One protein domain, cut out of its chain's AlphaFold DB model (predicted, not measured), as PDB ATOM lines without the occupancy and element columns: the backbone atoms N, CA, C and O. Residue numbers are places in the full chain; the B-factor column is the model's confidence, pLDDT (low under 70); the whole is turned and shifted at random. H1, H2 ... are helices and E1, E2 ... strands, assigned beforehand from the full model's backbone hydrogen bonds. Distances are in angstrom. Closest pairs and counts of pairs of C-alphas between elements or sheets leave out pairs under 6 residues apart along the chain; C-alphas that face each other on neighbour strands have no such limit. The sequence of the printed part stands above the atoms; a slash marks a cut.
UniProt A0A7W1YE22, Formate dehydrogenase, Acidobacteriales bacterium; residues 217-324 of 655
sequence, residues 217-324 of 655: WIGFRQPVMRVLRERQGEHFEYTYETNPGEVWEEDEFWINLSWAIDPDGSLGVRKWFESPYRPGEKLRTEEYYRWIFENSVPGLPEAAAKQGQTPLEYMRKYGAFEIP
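What this domain is: This is residues 217 to 324 of the 655 residues of the protein "Formate dehydrogenase" of Acidobacteriales bacterium (UniProt A0A7W1YE22). Helix H4 runs through the middle between two clusters of short elements: at its far end H5, H6 and a small ribbon of two strands, E1 and E2, and near its start H2 with the short H3. H1 and the long loop of residues 232 to 249 form a third part off to one side, where H1 touches no helix. The printed part has 108 residues, with six named helices and two named strands in the order E1 H1 H2 H3 H4 H5 H6 E2; the sheet, E1 - E2, is antiparallel and the class is mostly helix. The whole is only just compact, close to loose, with a radius of gyration of the C-alphas of 15.6 A and spans of 44 by 32 by 23 A.

How they stand to each other: E1, residues 217 to 221, and E2, residues 320 to 323, are antiparallel neighbours at 157 degrees, with N 218 and O 321 at 2.9 A and N 321 and O 218 at 2.8 A, both within hydrogen-bond range. The closest C-alphas of E1 and H6, residues 311 to 318, are those of Phe 220 and Met 315, 6.4 A apart. H6 touches H5, residues 300 to 305, about perpendicular at 90 degrees, closest at the C-alphas of Ala 304 and Pro 311, 5.3 A. H6 also touches H4, residues 285 to 295, about perpendicular at 77 degrees, closest at the C-alphas of Arg 290 and Leu 312, 5.3 A. H4 and H5 touch only at the corner, closest at the C-alphas of Glu 294 and Pro 301, 5.9 A. H4 and H2, residues 250 to 261, are close but not clearly touching: their closest C-alphas, Glu 252 and Thr 285, are 6.5 A apart, and 72 degrees is only just about perpendicular. With residues 255 to 259 alone, H2 touches H3, residues 270 to 273, closest at the C-alphas of Trp 259 and Arg 270, 5.7 A. H1, residues 224 to 231, is apart from H2 and H4, among others. Every O i to N i+4 pair is within hydrogen-bond range in H1, H2, H4, H5 and H6; H3 is too short for one.

Where its parts are: E1 begins at C-alpha 217 (39.846, -15.805, 29.519) and is 13.5 A long. H2 measures 16.3 A and H4 15.8 A, the latter from C-alpha 285 (41.896, -32.577, 42.316). H1 is 10.8 A long and H6 10.6 A. E2 ends at C-alpha 323 (44.659, -14.092, 29.367).

The domain as a whole: The C-alphas farthest apart, of Ser 266 and Lys 306, are 44.4 A apart. The printed part has no cut; the links H1 to H2 and H3 to H4 are long. Mean pLDDT of the printed part is 95.6, and no printed residue is under 70.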
ATOM      1  N   TRP A 217      40.012 -15.730  28.071       96.44
ATOM      2  CA  TRP A 217      39.846 -15.805  29.519       96.44
ATOM      3  C   TRP A 217      39.723 -17.256  29.966       96.44
ATOM      4  O   TRP A 217      39.413 -18.143  29.165       96.44
ATOM      5  N   ILE A 218      39.968 -17.488  31.248       97.62
ATOM      6  CA  ILE A 218      39.743 -18.767  31.911       97.62
ATOM      7  C   ILE A 218      38.976 -18.540  33.211       97.62
ATOM      8  O   ILE A 218      39.326 -17.674  34.005       97.62
ATOM      9  N   GLY A 219      37.914 -19.307  33.414       97.50
ATOM     10  CA  GLY A 219      37.148 -19.390  34.649       97.50
ATOM     11  C   GLY A 219      37.477 -20.667  35.413       97.50
ATOM     12  O   GLY A 219      37.772 -21.696  34.802       97.50
ATOM     13  N   PHE A 220      37.390 -20.602  36.738       97.44
ATOM     14  CA  PHE A 220      37.555 -21.724  37.651       97.44
ATOM     15  C   PHE A 220      36.313 -21.877  38.525       97.44
ATOM     16  O   PHE A 220      35.887 -20.935  39.196       97.44
ATOM     17  N   ARG A 221      35.737 -23.078  38.516       95.88
ATOM     18  CA  ARG A 221      34.619 -23.466  39.375       95.88
ATOM     19  C   ARG A 221      35.111 -24.290  40.563       95.88
ATOM     20  O   ARG A 221      36.090 -25.016  40.434       95.88
ATOM     21  N   GLN A 222      34.412 -24.187  41.693       94.38
ATOM     22  CA  GLN A 222      34.725 -24.898  42.933       94.38
ATOM     23  C   GLN A 222      33.462 -25.474  43.576       94.38
ATOM     24  O   GLN A 222      32.398 -24.855  43.449       94.38
ATOM     25  N   PRO A 223      33.580 -26.591  44.313       95.56
ATOM     26  CA  PRO A 223      32.497 -27.135  45.118       95.56
ATOM     27  C   PRO A 223      32.171 -26.198  46.289       95.56
ATOM     28  O   PRO A 223      32.937 -26.060  47.242       95.56
ATOM     29  N   VAL A 224      31.017 -25.538  46.223       95.50
ATOM     30  CA  VAL A 224      30.611 -24.470  47.147       95.50
ATOM     31  C   VAL A 224      30.482 -24.986  48.579       95.50
ATOM     32  O   VAL A 224      30.965 -24.337  49.508       95.50
ATOM     33  N   MET A 225      29.868 -26.161  48.763       95.19
ATOM     34  CA  MET A 225      29.665 -26.751  50.092       95.19
ATOM     35  C   MET A 225      30.979 -27.183  50.739       95.19
ATOM     36  O   MET A 225      31.193 -26.895  51.918       95.19
ATOM     37  N   ARG A 226      31.882 -27.790  49.960       95.31
ATOM     38  CA  ARG A 226      33.238 -28.122  50.406       95.31
ATOM     39  C   ARG A 226      33.976 -26.879  50.887       95.31
ATOM     40  O   ARG A 226      34.395 -26.830  52.037       95.31
ATOM     41  N   VAL A 227      34.049 -25.842  50.048       95.06
ATOM     42  CA  VAL A 227      34.766 -24.597  50.370       95.06
ATOM     43  C   VAL A 227      34.179 -23.904  51.604       95.06
ATOM     44  O   VAL A 227      34.923 -23.348  52.413       95.06
ATOM     45  N   LEU A 228      32.852 -23.922  51.779       96.00
ATOM     46  CA  LEU A 228      32.203 -23.367  52.968       96.00
ATOM     47  C   LEU A 228      32.637 -24.099  54.245       96.00
ATOM     48  O   LEU A 228      33.022 -23.443  55.213       96.00
ATOM     49  N   ARG A 229      32.587 -25.435  54.244       96.50
ATOM     50  CA  ARG A 229      32.915 -26.267  55.413       96.50
ATOM     51  C   ARG A 229      34.411 -26.261  55.729       96.50
ATOM     52  O   ARG A 229      34.792 -26.159  56.891       96.50
ATOM     53  N   GLU A 230      35.269 -26.227  54.711       95.50
ATOM     54  CA  GLU A 230      36.716 -26.025  54.887       95.50
ATOM     55  C   GLU A 230      37.017 -24.692  55.595       95.50
ATOM     56  O   GLU A 230      37.834 -24.636  56.515       95.50
ATOM     57  N   ARG A 231      36.299 -23.611  55.254       94.75
ATOM     58  CA  ARG A 231      36.420 -22.317  55.958       94.75
ATOM     59  C   ARG A 231      35.901 -22.344  57.396       94.75
ATOM     60  O   ARG A 231      36.248 -21.457  58.172       94.75
ATOM     61  N   GLN A 232      35.078 -23.328  57.748       97.06
ATOM     62  CA  GLN A 232      34.601 -23.570  59.111       97.06
ATOM     63  C   GLN A 232      35.551 -24.475  59.913       97.06
ATOM     64  O   GLN A 232      35.285 -24.743  61.082       97.06
ATOM     65  N   GLY A 233      36.679 -24.888  59.325       97.12
ATOM     66  CA  GLY A 233      37.701 -25.704  59.980       97.12
ATOM     67  C   GLY A 233      37.514 -27.210  59.799       97.12
ATOM     68  O   GLY A 233      38.186 -27.983  60.477       97.12
ATOM     69  N   GLU A 234      36.613 -27.639  58.913       97.56
ATOM     70  CA  GLU A 234      36.475 -29.050  58.553       97.56
ATOM     71  C   GLU A 234      37.508 -29.463  57.490       97.56
ATOM     72  O   GLU A 234      37.981 -28.644  56.700       97.56
ATOM     73  N   HIS A 235      37.848 -30.750  57.453       94.62
ATOM     74  CA  HIS A 235      38.799 -31.316  56.500       94.62
ATOM     75  C   HIS A 235      38.184 -32.525  55.801       94.62
ATOM     76  O   HIS A 235      37.594 -33.379  56.460       94.62
ATOM     77  N   PHE A 236      38.361 -32.598  54.481       93.44
ATOM     78  CA  PHE A 236      37.808 -33.646  53.622       93.44
ATOM     79  C   PHE A 236      38.897 -34.209  52.716       93.44
ATOM     80  O   PHE A 236      39.770 -33.469  52.247       93.44
ATOM     81  N   GLU A 237      38.835 -35.507  52.453       89.94
ATOM     82  CA  GLU A 237      39.668 -36.163  51.452       89.94
ATOM     83  C   GLU A 237      39.071 -35.960  50.054       89.94
ATOM     84  O   GLU A 237      39.785 -35.543  49.136       89.94
ATOM     85  N   TYR A 238      37.755 -36.154  49.922       91.81
ATOM     86  CA  TYR A 238      37.004 -36.094  48.672       91.81
ATOM     87  C   TYR A 238      35.854 -35.084  48.724       91.81
ATOM     88  O   TYR A 238      35.235 -34.835  49.757       91.81
ATOM     89  N   THR A 239      35.510 -34.521  47.570       92.94
ATOM     90  CA  THR A 239      34.409 -33.567  47.421       92.94
ATOM     91  C   THR A 239      33.056 -34.207  47.738       92.94
ATOM     92  O   THR A 239      32.202 -33.542  48.339       92.94
ATOM     93  N   TYR A 240      32.867 -35.497  47.427       90.94
ATOM     94  CA  TYR A 240      31.599 -36.195  47.685       90.94
ATOM     95  C   TYR A 240      31.213 -36.231  49.175       90.94
ATOM     96  O   TYR A 240      30.028 -36.261  49.485       90.94
ATOM     97  N   GLU A 241      32.175 -36.133  50.105       94.19
ATOM     98  CA  GLU A 241      31.926 -36.084  51.560       94.19
ATOM     99  C   GLU A 241      31.152 -34.825  51.999       94.19
ATOM    100  O   GLU A 241      30.665 -34.712  53.132       94.19
ATOM    101  N   THR A 242      31.047 -33.846  51.100       94.56
ATOM    102  CA  THR A 242      30.347 -32.579  51.328       94.56
ATOM    103  C   THR A 242      29.163 -32.355  50.401       94.56
ATOM    104  O   THR A 242      28.352 -31.466  50.674       94.56
ATOM    105  N   ASN A 243      29.052 -33.147  49.335       93.62
ATOM    106  CA  ASN A 243      27.935 -33.058  48.412       93.62
ATOM    107  C   ASN A 243      26.671 -33.677  49.040       93.62
ATOM    108  O   ASN A 243      26.763 -34.568  49.887       93.62
ATOM    109  N   PRO A 244      25.465 -33.217  48.662       87.81
ATOM    110  CA  PRO A 244      24.230 -33.829  49.137       87.81
ATOM    111  C   PRO A 244      24.068 -35.262  48.598       87.81
ATOM    112  O   PRO A 244      23.790 -35.460  47.419       87.81
ATOM    113  N   GLY A 245      24.191 -36.260  49.476       86.19
ATOM    114  CA  GLY A 245      24.117 -37.682  49.110       86.19
ATOM    115  C   GLY A 245      25.454 -38.248  48.620       86.19
ATOM    116  O   GLY A 245      26.500 -37.629  48.775       86.19
ATOM    117  N   GLU A 246      25.433 -39.441  48.023       87.50
ATOM    118  CA  GLU A 246      26.634 -40.114  47.494       87.50
ATOM    119  C   GLU A 246      26.989 -39.599  46.086       87.50
ATOM    120  O   GLU A 246      26.994 -40.340  45.102       87.50
ATOM    121  N   VAL A 247      27.224 -38.289  45.977       92.38
ATOM    122  CA  VAL A 247      27.411 -37.593  44.697       92.38
ATOM    123  C   VAL A 247      28.880 -37.265  44.472       92.38
ATOM    124  O   VAL A 247      29.448 -36.379  45.114       92.38
ATOM    125  N   TRP A 248      29.486 -37.953  43.509       92.25
ATOM    126  CA  TRP A 248      30.890 -37.771  43.164       92.25
ATOM    127  C   TRP A 248      31.114 -36.524  42.310       92.25
ATOM    128  O   TRP A 248      30.316 -36.202  41.422       92.25
ATOM    129  N   GLU A 249      32.242 -35.844  42.532       92.06
ATOM    130  CA  GLU A 249      32.795 -35.005  41.475       92.06
ATOM    131  C   GLU A 249      33.561 -35.868  40.474       92.06
ATOM    132  O   GLU A 249      34.179 -36.880  40.806       92.06
ATOM    133  N   GLU A 250      33.505 -35.458  39.217       91.50
ATOM    134  CA  GLU A 250      33.931 -36.314  38.125       91.50
ATOM    135  C   GLU A 250      35.450 -36.546  38.074       91.50
ATOM    136  O   GLU A 250      35.888 -37.659  37.781       91.50
ATOM    137  N   ASP A 251      36.257 -35.524  38.370       92.94
ATOM    138  CA  ASP A 251      37.716 -35.662  38.367       92.94
ATOM    139  C   ASP A 251      38.159 -36.708  39.400       92.94
ATOM    140  O   ASP A 251      38.946 -37.602  39.085       92.94
ATOM    141  N   GLU A 252      37.592 -36.654  40.611       93.62
ATOM    142  CA  GLU A 252      37.855 -37.634  41.669       93.62
ATOM    143  C   GLU A 252      37.420 -39.037  41.246       93.62
ATOM    144  O   GLU A 252      38.163 -39.993  41.482       93.62
ATOM    145  N   PHE A 253      36.263 -39.177  40.591       93.94
ATOM    146  CA  PHE A 253      35.795 -40.469  40.091       93.94
ATOM    147  C   PHE A 253      36.799 -41.095  39.112       93.94
ATOM    148  O   PHE A 253      37.238 -42.227  39.325       93.94
ATOM    149  N   TRP A 254      37.228 -40.362  38.077       94.00
ATOM    150  CA  TRP A 254      38.155 -40.900  37.073       94.00
ATOM    151  C   TRP A 254      39.551 -41.178  37.632       94.00
ATOM    152  O   TRP A 254      40.166 -42.182  37.265       94.00
ATOM    153  N   ILE A 255      40.044 -40.330  38.539       95.31
ATOM    154  CA  ILE A 255      41.316 -40.555  39.233       95.31
ATOM    155  C   ILE A 255      41.249 -41.853  40.050       95.31
ATOM    156  O   ILE A 255      42.140 -42.697  39.936       95.31
ATOM    157  N   ASN A 256      40.198 -42.042  40.856       95.19
ATOM    158  CA  ASN A 256      40.041 -43.238  41.687       95.19
ATOM    159  C   ASN A 256      39.850 -44.502  40.844       95.19
ATOM    160  O   ASN A 256      40.505 -45.512  41.107       95.19
ATOM    161  N   LEU A 257      39.013 -44.439  39.806       95.00
ATOM    162  CA  LEU A 257      38.779 -45.567  38.911       95.00
ATOM    163  C   LEU A 257      40.071 -45.997  38.203       95.00
ATOM    164  O   LEU A 257      40.360 -47.186  38.127       95.00
ATOM    165  N   SER A 258      40.890 -45.046  37.752       95.50
ATOM    166  CA  SER A 258      42.165 -45.354  37.088       95.50
ATOM    167  C   SER A 258      43.142 -46.097  38.004       95.50
ATOM    168  O   SER A 258      43.831 -47.012  37.560       95.50
ATOM    169  N   TRP A 259      43.172 -45.747  39.293       96.12
ATOM    170  CA  TRP A 259      43.978 -46.443  40.302       96.12
ATOM    171  C   TRP A 259      43.414 -47.810  40.694       96.12
ATOM    172  O   TRP A 259      44.179 -48.702  41.046       96.12
ATOM    173  N   ALA A 260      42.095 -47.991  40.621       96.50
ATOM    174  CA  ALA A 260      41.462 -49.288  40.833       96.50
ATOM    175  C   ALA A 260      41.689 -50.247  39.649       96.50
ATOM    176  O   ALA A 260      41.855 -51.445  39.864       96.50
ATOM    177  N   ILE A 261      41.720 -49.722  38.417       96.06
ATOM    178  CA  ILE A 261      41.992 -50.494  37.193       96.06
ATOM    179  C   ILE A 261      43.457 -50.945  37.132       96.06
ATOM    180  O   ILE A 261      43.734 -52.055  36.686       96.06
ATOM    181  N   ASP A 262      44.391 -50.099  37.570       97.19
ATOM    182  CA  ASP A 262      45.835 -50.325  37.432       97.19
ATOM    183  C   ASP A 262      46.581 -50.143  38.774       97.19
ATOM    184  O   ASP A 262      47.420 -49.243  38.909       97.19
ATOM    185  N   PRO A 263      46.272 -50.954  39.809       95.69
ATOM    186  CA  PRO A 263      46.759 -50.727  41.173       95.69
ATOM    187  C   PRO A 263      48.281 -50.864  41.300       95.69
ATOM    188  O   PRO A 263      48.890 -50.172  42.118       95.69
ATOM    189  N   ASP A 264      48.912 -51.711  40.486       94.50
ATOM    190  CA  ASP A 264      50.364 -51.918  40.456       94.50
ATOM    191  C   ASP A 264      51.077 -51.154  39.324       94.50
ATOM    192  O   ASP A 264      52.308 -51.144  39.272       94.50
ATOM    193  N   GLY A 265      50.329 -50.472  38.450       94.12
ATOM    194  CA  GLY A 265      50.867 -49.712  37.321       94.12
ATOM    195  C   GLY A 265      51.245 -50.555  36.096       94.12
ATOM    196  O   GLY A 265      51.801 -50.006  35.139       94.12
ATOM    197  N   SER A 266      50.987 -51.867  36.106       96.12
ATOM    198  CA  SER A 266      51.362 -52.790  35.028       96.12
ATOM    199  C   SER A 266      50.650 -52.516  33.698       96.12
ATOM    200  O   SER A 266      51.224 -52.784  32.638       96.12
ATOM    201  N   LEU A 267      49.451 -51.921  33.717       95.00
ATOM    202  CA  LEU A 267      48.720 -51.506  32.511       95.00
ATOM    203  C   LEU A 267      49.219 -50.164  31.954       95.00
ATOM    204  O   LEU A 267      48.913 -49.802  30.815       95.00
ATOM    205  N   GLY A 268      49.992 -49.408  32.738       94.25
ATOM    206  CA  GLY A 268      50.532 -48.106  32.352       94.25
ATOM    207  C   GLY A 268      49.486 -46.990  32.276       94.25
ATOM    208  O   GLY A 268      49.760 -45.950  31.666       94.25
ATOM    209  N   VAL A 269      48.311 -47.189  32.879       94.19
ATOM    210  CA  VAL A 269      47.241 -46.188  33.007       94.19
ATOM    211  C   VAL A 269      47.517 -45.294  34.214       94.19
ATOM    212  O   VAL A 269      47.440 -44.068  34.099       94.19
ATOM    213  N   ARG A 270      47.918 -45.892  35.344       93.56
ATOM    214  CA  ARG A 270      48.114 -45.216  36.638       93.56
ATOM    215  C   ARG A 270      49.004 -43.980  36.545       93.56
ATOM    216  O   ARG A 270      48.658 -42.940  37.095       93.56
ATOM    217  N   LYS A 271      50.104 -44.062  35.793       94.06
ATOM    218  CA  LYS A 271      51.100 -42.982  35.645       94.06
ATOM    219  C   LYS A 271      50.530 -41.646  35.147       94.06
ATOM    220  O   LYS A 271      51.127 -40.602  35.381       94.06
ATOM    221  N   TRP A 272      49.397 -41.659  34.438       94.94
ATOM    222  CA  TRP A 272      48.743 -40.437  33.948       94.94
ATOM    223  C   TRP A 272      47.927 -39.723  35.037       94.94
ATOM    224  O   TRP A 272      47.536 -38.574  34.851       94.94
ATOM    225  N   PHE A 273      47.712 -40.388  36.174       95.62
ATOM    226  CA  PHE A 273      46.962 -39.922  37.341       95.62
ATOM    227  C   PHE A 273      47.826 -39.939  38.614       95.62
ATOM    228  O   PHE A 273      47.308 -40.050  39.730       95.62
ATOM    229  N   GLU A 274      49.149 -39.861  38.459       95.50
ATOM    230  CA  GLU A 274      50.092 -39.663  39.561       95.50
ATOM    231  C   GLU A 274      50.310 -38.172  39.822       95.50
ATOM    232  O   GLU A 274      50.289 -37.350  38.902       95.50
ATOM    233  N   SER A 275      50.501 -37.810  41.091       96.25
ATOM    234  CA  SER A 275      50.699 -36.415  41.471       96.25
ATOM    235  C   SER A 275      52.023 -35.866  40.914       96.25
ATOM    236  O   SER A 275      53.079 -36.461  41.145       96.25
ATOM    237  N   PRO A 276      52.018 -34.676  40.274       95.88
ATOM    238  CA  PRO A 276      53.252 -33.996  39.880       95.88
ATOM    239  C   PRO A 276      54.024 -33.408  41.076       95.88
ATOM    240  O   PRO A 276      55.153 -32.954  40.903       95.88
ATOM    241  N   TYR A 277      53.439 -33.404  42.280       97.12
ATOM    242  CA  TYR A 277      54.050 -32.881  43.509       97.12
ATOM    243  C   TYR A 277      54.410 -33.976  44.522       97.12
ATOM    244  O   TYR A 277      55.253 -33.748  45.389       97.12
ATOM    245  N   ARG A 278      53.781 -35.154  44.425       96.31
ATOM    246  CA  ARG A 278      54.014 -36.321  45.286       96.31
ATOM    247  C   ARG A 278      54.247 -37.565  44.413       96.31
ATOM    248  O   ARG A 278      53.294 -38.277  44.096       96.31
ATOM    249  N   PRO A 279      55.496 -37.809  43.974       92.06
ATOM    250  CA  PRO A 279      55.811 -38.913  43.072       92.06
ATOM    251  C   PRO A 279      55.349 -40.271  43.610       92.06
ATOM    252  O   PRO A 279      55.585 -40.593  44.773       92.06
ATOM    253  N   GLY A 280      54.710 -41.073  42.756       92.19
ATOM    254  CA  GLY A 280      54.184 -42.393  43.111       92.19
ATOM    255  C   GLY A 280      52.870 -42.379  43.899       92.19
ATOM    256  O   GLY A 280      52.314 -43.451  44.136       92.19
ATOM    257  N   GLU A 281      52.345 -41.205  44.270       95.50
ATOM    258  CA  GLU A 281      51.047 -41.054  44.928       95.50
ATOM    259  C   GLU A 281      49.934 -40.645  43.956       95.50
ATOM    260  O   GLU A 281      50.168 -40.050  42.901       95.50
ATOM    261  N   LYS A 282      48.688 -40.925  44.356       95.69
ATOM    262  CA  LYS A 282      47.479 -40.556  43.617       95.69
ATOM    263  C   LYS A 282      47.345 -39.038  43.506       95.69
ATOM    264  O   LYS A 282      47.497 -38.315  44.496       95.69
ATOM    265  N   LEU A 283      47.049 -38.575  42.292       95.94
ATOM    266  CA  LEU A 283      46.727 -37.182  42.007       95.94
ATOM    267  C   LEU A 283      45.512 -36.742  42.829       95.94
ATOM    268  O   LEU A 283      44.507 -37.441  42.889       95.94
ATOM    269  N   ARG A 284      45.581 -35.560  43.435       94.38
ATOM    270  CA  ARG A 284      44.414 -34.898  44.028       94.38
ATOM    271  C   ARG A 284      43.877 -33.843  43.073       94.38
ATOM    272  O   ARG A 284      44.649 -33.186  42.373       94.38
ATOM    273  N   THR A 285      42.569 -33.610  43.114       94.19
ATOM    274  CA  THR A 285      41.896 -32.577  42.316       94.19
ATOM    275  C   THR A 285      42.572 -31.213  42.468       94.19
ATOM    276  O   THR A 285      42.897 -30.558  41.482       94.19
ATOM    277  N   GLU A 286      42.898 -30.812  43.701       93.25
ATOM    278  CA  GLU A 286      43.593 -29.547  43.965       93.25
ATOM    279  C   GLU A 286      44.947 -29.440  43.249       93.25
ATOM    280  O   GLU A 286      45.286 -28.378  42.731       93.25
ATOM    281  N   GLU A 287      45.709 -30.531  43.168       96.06
ATOM    282  CA  GLU A 287      47.014 -30.544  42.502       96.06
ATOM    283  C   GLU A 287      46.890 -30.394  40.994       96.06
ATOM    284  O   GLU A 287      47.711 -29.715  40.379       96.06
ATOM    285  N   TYR A 288      45.854 -30.995  40.406       96.38
ATOM    286  CA  TYR A 288      45.569 -30.865  38.985       96.38
ATOM    287  C   TYR A 288      45.352 -29.397  38.600       96.38
ATOM    288  O   TYR A 288      46.037 -28.867  37.720       96.38
ATOM    289  N   TYR A 289      44.455 -28.710  39.312       97.38
ATOM    290  CA  TYR A 289      44.161 -27.298  39.058       97.38
ATOM    291  C   TYR A 289      45.322 -26.382  39.448       97.38
ATOM    292  O   TYR A 289      45.656 -25.470  38.690       97.38
ATOM    293  N   ARG A 290      45.986 -26.647  40.581       97.69
ATOM    294  CA  ARG A 290      47.193 -25.925  41.001       97.69
ATOM    295  C   ARG A 290      48.249 -25.939  39.902       97.69
ATOM    296  O   ARG A 290      48.726 -24.875  39.513       97.69
ATOM    297  N   TRP A 291      48.564 -27.118  39.370       98.25
ATOM    298  CA  TRP A 291      49.584 -27.258  38.340       98.25
ATOM    299  C   TRP A 291      49.217 -26.485  37.080       98.25
ATOM    300  O   TRP A 291      50.059 -25.770  36.532       98.25
ATOM    301  N   ILE A 292      47.958 -26.579  36.643       98.31
ATOM    302  CA  ILE A 292      47.464 -25.840  35.478       98.31
ATOM    303  C   ILE A 292      47.665 -24.335  35.669       98.31
ATOM    304  O   ILE A 292      48.188 -23.671  34.772       98.31
ATOM    305  N   PHE A 293      47.285 -23.792  36.823       98.56
ATOM    306  CA  PHE A 293      47.390 -22.358  37.094       98.56
ATOM    307  C   PHE A 293      48.833 -21.871  37.233       98.56
ATOM    308  O   PHE A 293      49.137 -20.758  36.816       98.56
ATOM    309  N   GLU A 294      49.724 -22.701  37.773       98.31
ATOM    310  CA  GLU A 294      51.150 -22.390  37.899       98.31
ATOM    311  C   GLU A 294      51.895 -22.455  36.558       98.31
ATOM    312  O   GLU A 294      52.792 -21.649  36.324       98.31
ATOM    313  N   ASN A 295      51.535 -23.394  35.673       98.12
ATOM    314  CA  ASN A 295      52.394 -23.772  34.542       98.12
ATOM    315  C   ASN A 295      51.770 -23.557  33.162       98.12
ATOM    316  O   ASN A 295      52.488 -23.510  32.165       98.12
ATOM    317  N   SER A 296      50.443 -23.465  33.075       97.62
ATOM    318  CA  SER A 296      49.735 -23.473  31.792       97.62
ATOM    319  C   SER A 296      48.898 -22.239  31.516       97.62
ATOM    320  O   SER A 296      48.442 -22.119  30.385       97.62
ATOM    321  N   VAL A 297      48.708 -21.320  32.470       98.12
ATOM    322  CA  VAL A 297      47.928 -20.085  32.277       98.12
ATOM    323  C   VAL A 297      48.862 -18.868  32.166       98.12
ATOM    324  O   VAL A 297      49.384 -18.412  33.182       98.12
ATOM    325  N   PRO A 298      49.081 -18.307  30.958       97.38
ATOM    326  CA  PRO A 298      50.004 -17.187  30.771       97.38
ATOM    327  C   PRO A 298      49.587 -15.950  31.571       97.38
ATOM    328  O   PRO A 298      48.435 -15.535  31.489       97.38
ATOM    329  N   GLY A 299      50.521 -15.335  32.298       97.88
ATOM    330  CA  GLY A 299      50.295 -14.097  33.053       97.88
ATOM    331  C   GLY A 299      49.645 -14.276  34.430       97.88
ATOM    332  O   GLY A 299      49.664 -13.338  35.231       97.88
ATOM    333  N   LEU A 300      49.060 -15.446  34.723       98.50
ATOM    334  CA  LEU A 300      48.411 -15.708  36.010       98.50
ATOM    335  C   LEU A 300      49.422 -15.787  37.171       98.50
ATOM    336  O   LEU A 300      49.161 -15.148  38.194       98.50
ATOM    337  N   PRO A 301      50.576 -16.482  37.055       98.56
ATOM    338  CA  PRO A 301      51.584 -16.497  38.115       98.56
ATOM    339  C   PRO A 301      52.072 -15.106  38.520       98.56
ATOM    340  O   PRO A 301      52.146 -14.791  39.708       98.56
ATOM    341  N   GLU A 302      52.334 -14.238  37.546       98.38
ATOM    342  CA  GLU A 302      52.783 -12.872  37.791       98.38
ATOM    343  C   GLU A 302      51.678 -12.017  38.424       98.38
ATOM    344  O   GLU A 302      51.952 -11.198  39.305       98.38
ATOM    345  N   ALA A 303      50.424 -12.197  37.998       98.31
ATOM    346  CA  ALA A 303      49.276 -11.499  38.573       98.31
ATOM    347  C   ALA A 303      49.020 -11.905  40.033       98.31
ATOM    348  O   ALA A 303      48.766 -11.036  40.872       98.31
ATOM    349  N   ALA A 304      49.141 -13.196  40.348       98.50
ATOM    350  CA  ALA A 304      48.998 -13.715  41.703       98.50
ATOM    351  C   ALA A 304      50.127 -13.216  42.624       98.50
ATOM    352  O   ALA A 304      49.858 -12.686  43.706       98.50
ATOM    353  N   ALA A 305      51.379 -13.263  42.153       98.44
ATOM    354  CA  ALA A 305      52.541 -12.801  42.908       98.44
ATOM    355  C   ALA A 305      52.453 -11.312  43.293       98.44
ATOM    356  O   ALA A 305      52.802 -10.945  44.414       98.44
ATOM    357  N   LYS A 306      51.913 -10.451  42.415       98.25
ATOM    358  CA  LYS A 306      51.672  -9.022  42.715       98.25
ATOM    359  C   LYS A 306      50.733  -8.791  43.903       98.25
ATOM    360  O   LYS A 306      50.746  -7.705  44.473       98.25
ATOM    361  N   GLN A 307      49.923  -9.783  44.266       98.00
ATOM    362  CA  GLN A 307      49.017  -9.733  45.414       98.00
ATOM    363  C   GLN A 307      49.505 -10.582  46.596       98.00
ATOM    364  O   GLN A 307      48.766 -10.740  47.566       98.00
ATOM    365  N   GLY A 308      50.719 -11.140  46.522       98.19
ATOM    366  CA  GLY A 308      51.231 -12.067  47.531       98.19
ATOM    367  C   GLY A 308      50.432 -13.372  47.608       98.19
ATOM    368  O   GLY A 308      50.305 -13.934  48.689       98.19
ATOM    369  N   GLN A 309      49.858 -13.820  46.487       98.31
ATOM    370  CA  GLN A 309      49.039 -15.030  46.387       98.31
ATOM    371  C   GLN A 309      49.707 -16.066  45.482       98.31
ATOM    372  O   GLN A 309      50.416 -15.724  44.533       98.31
ATOM    373  N   THR A 310      49.420 -17.340  45.720       98.44
ATOM    374  CA  THR A 310      49.634 -18.401  44.731       98.44
ATOM    375  C   THR A 310      48.601 -18.304  43.596       98.44
ATOM    376  O   THR A 310      47.507 -17.761  43.791       98.44
ATOM    377  N   PRO A 311      48.881 -18.868  42.405       98.56
ATOM    378  CA  PRO A 311      47.915 -18.904  41.301       98.56
ATOM    379  C   PRO A 311      46.576 -19.555  41.676       98.56
ATOM    380  O   PRO A 311      45.515 -19.075  41.280       98.56
ATOM    381  N   LEU A 312      46.612 -20.619  42.483       97.94
ATOM    382  CA  LEU A 312      45.403 -21.290  42.955       97.94
ATOM    383  C   LEU A 312      44.594 -20.413  43.923       97.94
ATOM    384  O   LEU A 312      43.372 -20.350  43.797       97.94
ATOM    385  N   GLU A 313      45.241 -19.715  44.861       97.56
ATOM    386  CA  GLU A 313      44.565 -18.766  45.759       97.56
ATOM    387  C   GLU A 313      43.940 -17.600  44.990       97.56
ATOM    388  O   GLU A 313      42.811 -17.202  45.284       97.56
ATOM    389  N   TYR A 314      44.638 -17.093  43.970       98.44
ATOM    390  CA  TYR A 314      44.106 -16.068  43.078       98.44
ATOM    391  C   TYR A 314      42.822 -16.558  42.401       98.44
ATOM    392  O   TYR A 314      41.777 -15.911  42.496       98.44
ATOM    393  N   MET A 315      42.854 -17.740  41.779       98.12
ATOM    394  CA  MET A 315      41.676 -18.300  41.113       98.12
ATOM    395  C   MET A 315      40.559 -18.664  42.104       98.12
ATOM    396  O   MET A 315      39.389 -18.488  41.772       98.12
ATOM    397  N   ARG A 316      40.884 -19.082  43.337       96.19
ATOM    398  CA  ARG A 316      39.918 -19.260  44.443       96.19
ATOM    399  C   ARG A 316      39.234 -17.966  44.862       96.19
ATOM    400  O   ARG A 316      38.066 -17.993  45.239       96.19
ATOM    401  N   LYS A 317      39.936 -16.839  44.794       95.75
ATOM    402  CA  LYS A 317      39.389 -15.533  45.158       95.75
ATOM    403  C   LYS A 317      38.556 -14.911  44.037       95.75
ATOM    404  O   LYS A 317      37.481 -14.387  44.316       95.75
ATOM    405  N   TYR A 318      39.061 -14.927  42.804       97.19
ATOM    406  CA  TYR A 318      38.477 -14.173  41.688       97.19
ATOM    407  C   TYR A 318      37.590 -15.010  40.764       97.19
ATOM    408  O   TYR A 318      36.724 -14.456  40.094       97.19
ATOM    409  N   GLY A 319      37.799 -16.327  40.691       96.50
ATOM    410  CA  GLY A 319      37.012 -17.242  39.856       96.50
ATOM    411  C   GLY A 319      37.233 -17.111  38.344       96.50
ATOM    412  O   GLY A 319      36.839 -18.005  37.603       96.50
ATOM    413  N   ALA A 320      37.879 -16.046  37.863       97.12
ATOM    414  CA  ALA A 320      38.235 -15.872  36.460       97.12
ATOM    415  C   ALA A 320      39.508 -15.033  36.289       97.12
ATOM    416  O   ALA A 320      39.858 -14.213  37.140       97.12
ATOM    417  N   PHE A 321      40.182 -15.234  35.160       98.00
ATOM    418  CA  PHE A 321      41.377 -14.501  34.769       98.00
ATOM    419  C   PHE A 321      41.380 -14.236  33.261       98.00
ATOM    420  O   PHE A 321      41.126 -15.137  32.457       98.00
ATOM    421  N   GLU A 322      41.663 -12.992  32.880       96.94
ATOM    422  CA  GLU A 322      41.848 -12.592  31.487       96.94
ATOM    423  C   GLU A 322      43.268 -12.946  31.034       96.94
ATOM    424  O   GLU A 322      44.254 -12.565  31.664       96.94
ATOM    425  N   ILE A 323      43.376 -13.690  29.936       96.81
ATOM    426  CA  ILE A 323      44.659 -14.092  29.367       96.81
ATOM    427  C   ILE A 323      45.213 -12.920  28.549       96.81
ATOM    428  O   ILE A 323      44.565 -12.507  27.583       96.81
ATOM    429  N   PRO A 324      46.427 -12.428  28.845       93.19
ATOM    430  CA  PRO A 324      47.003 -11.309  28.117       93.19
ATOM    431  C   PRO A 324      47.226 -11.634  26.632       93.19
ATOM    432  O   PRO A 324      47.514 -12.771  26.234       93.19
TER     433      PRO A 324